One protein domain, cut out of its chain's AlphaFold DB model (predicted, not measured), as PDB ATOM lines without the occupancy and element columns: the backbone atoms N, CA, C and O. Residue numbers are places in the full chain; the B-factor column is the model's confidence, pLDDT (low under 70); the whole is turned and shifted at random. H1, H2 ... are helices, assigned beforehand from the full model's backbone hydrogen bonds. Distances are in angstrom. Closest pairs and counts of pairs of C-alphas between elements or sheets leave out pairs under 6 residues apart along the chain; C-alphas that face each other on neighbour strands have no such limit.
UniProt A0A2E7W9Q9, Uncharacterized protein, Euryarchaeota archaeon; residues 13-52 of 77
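This is residues 13 to 52 of the 77 residues of an uncharacterized protein of Euryarchaeota archaeon (UniProt A0A2E7W9Q9). This is a small body with little regular structure, mostly winding loop, with two short helices, H2 and H1, that come near each other at Asn 29 and Glu 14. The long stretch of residues 34 to 52 folds back so that residues 42 to 43 pair antiparallel with residues 18 to 19. The printed part has 40 residues and two named helices, H1 then H2, with no named strand; the class is all helix, with 9 residues in named elements. It is compact, with a radius of gyration of the C-alphas of 10.0 A and spans of 26 by 22 by 14 A.

H2, residues 29 to 33, begins at C-alpha 29 (137.496, 61.780, 105.014) and is 6.0 A long. H1, residues 13 to 16, is 5.5 A long and ends at C-alpha 16 (128.433, 63.266, 96.832).

H2 and H1 are close but not clearly touching; their closest C-alphas, of Asn 29 and Glu 14, are 7.1 A apart. In H2 the O i to N i+4 pair is within hydrogen-bond range; H1 is too short for such a pair, and its one O i to N i+3 pair is within range.

The C-alphas of Lys 21 and Asp 51, the two farthest apart, are separated by 27.8 A. The link from H1 to H2, 12 residues, is long. The printed part has no cut, and no printed residue is under 70 in pLDDT.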
ATOM      1  N   TYR A  13     132.628  67.215  97.758       94.88
ATOM      2  CA  TYR A  13     133.235  65.923  97.461       94.88
ATOM      3  C   TYR A  13     132.692  64.827  98.388       94.88
ATOM      4  O   TYR A  13     132.130  63.834  97.925       94.88
ATOM      5  N   GLU A  14     132.766  65.038  99.702       94.19
ATOM      6  CA  GLU A  14     132.310  64.064 100.699       94.19
ATOM      7  C   GLU A  14     130.792  63.839 100.642       94.19
ATOM      8  O   GLU A  14     130.312  62.713 100.751       94.19
ATOM      9  N   ALA A  15     130.013  64.897 100.411       95.19
ATOM     10  CA  ALA A  15     128.554  64.846 100.362       95.19
ATOM     11  C   ALA A  15     128.007  64.151  99.101       95.19
ATOM     12  O   ALA A  15     126.826  63.797  99.058       95.19
ATOM     13  N   THR A  16     128.828  63.968  98.064       94.62
ATOM     14  CA  THR A  16     128.433  63.266  96.832       94.62
ATOM     15  C   THR A  16     128.904  61.814  96.772       94.62
ATOM     16  O   THR A  16     128.448  61.079  95.890       94.62
ATOM     17  N   ARG A  17     129.735  61.379  97.729       93.06
ATOM     18  CA  ARG A  17     130.245  60.008  97.852       93.06
ATOM     19  C   ARG A  17     129.125  58.997  98.088       93.06
ATOM     20  O   ARG A  17     128.233  59.196  98.920       93.06
ATOM     21  N   LYS A  18     129.194  57.870  97.375       94.25
ATOM     22  CA  LYS A  18     128.219  56.774  97.478       94.25
ATOM     23  C   LYS A  18     128.878  55.406  97.562       94.25
ATOM     24  O   LYS A  18     130.012  55.241  97.140       94.25
ATOM     25  N   ASN A  19     128.145  54.406  98.037       92.50
ATOM     26  CA  ASN A  19     128.525  53.000  97.880       92.50
ATOM     27  C   ASN A  19     128.034  52.431  96.528       92.50
ATOM     28  O   ASN A  19     127.305  53.087  95.778       92.50
ATOM     29  N   LEU A  20     128.368  51.171  96.230       92.75
ATOM     30  CA  LEU A  20     127.889  50.475  95.021       92.75
ATOM     31  C   LEU A  20     126.361  50.320  94.933       92.75
ATOM     32  O   LEU A  20     125.827  50.099  93.847       92.75
ATOM     33  N   LYS A  21     125.644  50.445  96.054       93.69
ATOM     34  CA  LYS A  21     124.173  50.456  96.097       93.69
ATOM     35  C   LYS A  21     123.586  51.847  95.842       93.69
ATOM     36  O   LYS A  21     122.372  52.013  95.916       93.69
ATOM     37  N   LEU A  22     124.427  52.827  95.502       92.50
ATOM     38  CA  LEU A  22     124.071  54.229  95.275       92.50
ATOM     39  C   LEU A  22     123.543  54.944  96.530       92.50
ATOM     40  O   LEU A  22     122.886  55.983  96.416       92.50
ATOM     41  N   GLU A  23     123.861  54.423  97.716       93.25
ATOM     42  CA  GLU A  23     123.541  55.038  99.004       93.25
ATOM     43  C   GLU A  23     124.642  56.026  99.391       93.25
ATOM     44  O   GLU A  23     125.825  55.740  99.211       93.25
ATOM     45  N   PHE A  24     124.251  57.189  99.916       93.69
ATOM     46  CA  PHE A  24     125.193  58.225 100.334       93.69
ATOM     47  C   PHE A  24     125.973  57.807 101.578       93.69
ATOM     48  O   PHE A  24     125.389  57.338 102.559       93.69
ATOM     49  N   ILE A  25     127.283  58.041 101.547       93.00
ATOM     50  CA  ILE A  25     128.167  57.813 102.687       93.00
ATOM     51  C   ILE A  25     128.353  59.148 103.402       93.00
ATOM     52  O   ILE A  25     129.114  60.006 102.972       93.00
ATOM     53  N   ASN A  26     127.637  59.324 104.509       94.31
ATOM     54  CA  ASN A  26     127.681  60.546 105.309       94.31
ATOM     55  C   ASN A  26     128.852  60.519 106.309       94.31
ATOM     56  O   ASN A  26     128.637  60.616 107.518       94.31
ATOM     57  N   LEU A  27     130.080  60.347 105.821       93.31
ATOM     58  CA  LEU A  27     131.308  60.384 106.623       93.31
ATOM     59  C   LEU A  27     132.318  61.332 105.976       93.31
ATOM     60  O   LEU A  27     132.510  61.283 104.760       93.31
ATOM     61  N   CYS A  28     132.954  62.179 106.792       93.38
ATOM     62  CA  CYS A  28     134.092  62.975 106.335       93.38
ATOM     63  C   CYS A  28     135.310  62.073 106.110       93.38
ATOM     64  O   CYS A  28     135.351  60.956 106.633       93.38
ATOM     65  N   ASN A  29     136.300  62.548 105.359       91.06
ATOM     66  CA  ASN A  29     137.496  61.780 105.014       91.06
ATOM     67  C   ASN A  29     138.228  61.250 106.256       91.06
ATOM     68  O   ASN A  29     138.616  60.086 106.263       91.06
ATOM     69  N   ASP A  30     138.316  62.045 107.326       91.12
ATOM     70  CA  ASP A  30     138.962  61.639 108.583       91.12
ATOM     71  C   ASP A  30     138.210  60.513 109.304       91.12
ATOM     72  O   ASP A  30     138.797  59.569 109.825       91.12
ATOM     73  N   CYS A  31     136.879  60.601 109.361       92.00
ATOM     74  CA  CYS A  31     136.074  59.556 109.993       92.00
ATOM     75  C   CYS A  31     135.975  58.306 109.118       92.00
ATOM     76  O   CYS A  31     135.792  57.211 109.642       92.00
ATOM     77  N   LEU A  32     136.070  58.471 107.800       90.81
ATOM     78  CA  LEU A  32     136.074  57.374 106.848       90.81
ATOM     79  C   LEU A  32     137.401  56.605 106.898       90.81
ATOM     80  O   LEU A  32     137.371  55.379 106.922       90.81
ATOM     81  N   SER A  33     138.546  57.295 106.972       87.69
ATOM     82  CA  SER A  33     139.870  56.657 107.049       87.69
ATOM     83  C   SER A  33     140.062  55.840 108.327       87.69
ATOM     84  O   SER A  33     140.737  54.818 108.305       87.69
ATOM     85  N   GLY A  34     139.438  56.260 109.432       84.25
ATOM     86  CA  GLY A  34     139.438  55.523 110.697       84.25
ATOM     87  C   GLY A  34     138.342  54.458 110.827       84.25
ATOM     88  O   GLY A  34     138.203  53.883 111.905       84.25
ATOM     89  N   SER A  35     137.524  54.233 109.794       84.38
ATOM     90  CA  SER A  35     136.422  53.266 109.839       84.38
ATOM     91  C   SER A  35     136.812  51.921 109.226       84.38
ATOM     92  O   SER A  35     137.523  51.885 108.229       84.38
ATOM     93  N   ASP A  36     136.289  50.821 109.780       80.94
ATOM     94  CA  ASP A  36     136.453  49.461 109.241       80.94
ATOM     95  C   ASP A  36     135.608  49.266 107.958       80.94
ATOM     96  O   ASP A  36     134.666  48.471 107.911       80.94
ATOM     97  N   MET A  37     135.883  50.060 106.919       77.44
ATOM     98  CA  MET A  37     135.195  50.037 105.621       77.44
ATOM     99  C   MET A  37     136.073  49.489 104.486       77.44
ATOM    100  O   MET A  37     135.751  49.700 103.320       77.44
ATOM    101  N   ASP A  38     137.129  48.737 104.807       72.50
ATOM    102  CA  ASP A  38     138.063  48.161 103.824       72.50
ATOM    103  C   ASP A  38     137.371  47.293 102.751       72.50
ATOM    104  O   ASP A  38     137.811  47.240 101.603       72.50
ATOM    105  N   ASP A  39     136.241  46.664 103.093       80.25
ATOM    106  CA  ASP A  39     135.453  45.816 102.184       80.25
ATOM    107  C   ASP A  39     134.358  46.580 101.407       80.25
ATOM    108  O   ASP A  39     133.603  45.992 100.620       80.25
ATOM    109  N   VAL A  40     134.216  47.891 101.628       83.19
ATOM    110  CA  VAL A  40     133.166  48.714 101.015       83.19
ATOM    111  C   VAL A  40     133.738  49.521  99.858       83.19
ATOM    112  O   VAL A  40     134.411  50.529 100.033       83.19
ATOM    113  N   PHE A  41     133.382  49.128  98.635       87.50
ATOM    114  CA  PHE A  41     133.715  49.916  97.451       87.50
ATOM    115  C   PHE A  41     132.893  51.205  97.385       87.50
ATOM    116  O   PHE A  41     131.654  51.189  97.445       87.50
ATOM    117  N   MET A  42     133.603  52.314  97.195       90.75
ATOM    118  CA  MET A  42     133.040  53.656  97.133       90.75
ATOM    119  C   MET A  42     133.113  54.218  95.713       90.75
ATOM    120  O   MET A  42     134.038  53.951  94.947       90.75
ATOM    121  N   LEU A  43     132.088  54.982  95.361       93.00
ATOM    122  CA  LEU A  43     131.954  55.725  94.121       93.00
ATOM    123  C   LEU A  43     132.185  57.199  94.443       93.00
ATOM    124  O   LEU A  43     131.265  57.912  94.851       93.00
ATOM    125  N   ASP A  44     133.431  57.622  94.269       91.56
ATOM    126  CA  ASP A  44     133.873  58.992  94.502       91.56
ATOM    127  C   ASP A  44     133.778  59.862  93.241       91.56
ATOM    128  O   ASP A  44     133.788  59.375  92.107       91.56
ATOM    129  N   ARG A  45     133.713  61.182  93.449       92.50
ATOM    130  CA  ARG A  45     133.724  62.208  92.397       92.50
ATOM    131  C   ARG A  45     134.981  63.070  92.516       92.50
ATOM    132  O   ARG A  45     134.911  64.163  93.072       92.50
ATOM    133  N   PRO A  46     136.146  62.590  92.041       90.56
ATOM    134  CA  PRO A  46     137.414  63.304  92.207       90.56
ATOM    135  C   PRO A  46     137.421  64.683  91.533       90.56
ATOM    136  O   PRO A  46     138.216  65.532  91.904       90.56
ATOM    137  N   ASP A  47     136.512  64.933  90.588       92.88
ATOM    138  CA  ASP A  47     136.293  66.246  89.976       92.88
ATOM    139  C   ASP A  47     135.771  67.317  90.951       92.88
ATOM    140  O   ASP A  47     135.875  68.502  90.654       92.88
ATOM    141  N   LEU A  48     135.214  66.911  92.097       92.62
ATOM    142  CA  LEU A  48     134.736  67.805  93.159       92.62
ATOM    143  C   LEU A  48     135.734  67.952  94.314       92.62
ATOM    144  O   LEU A  48     135.487  68.733  95.234       92.62
ATOM    145  N   LYS A  49     136.825  67.178  94.296       92.25
ATOM    146  CA  LYS A  49     137.831  67.175  95.354       92.25
ATOM    147  C   LYS A  49     138.700  68.428  95.248       92.25
ATOM    148  O   LYS A  49     139.201  68.737  94.168       92.25
ATOM    149  N   HIS A  50     138.883  69.125  96.363       89.56
ATOM    150  CA  HIS A  50     139.776  70.277  96.475       89.56
ATOM    151  C   HIS A  50     141.027  69.921  97.284       89.56
ATOM    152  O   HIS A  50     141.015  68.974  98.064       89.56
ATOM    153  N   ASP A  51     142.082  70.732  97.159       84.81
ATOM    154  CA  ASP A  51     143.338  70.561  97.914       84.81
ATOM    155  C   ASP A  51     143.114  70.518  99.439       84.81
ATOM    156  O   ASP A  51     143.874  69.904 100.177       84.81
ATOM    157  N   SER A  52     142.046  71.155  99.931       82.81
ATOM    158  CA  SER A  52     141.659  71.122 101.346       82.81
ATOM    159  C   SER A  52     141.055  69.793 101.806       82.81
ATOM    160  O   SER A  52     140.947  69.576 103.008       82.81
TER     161      SER A  52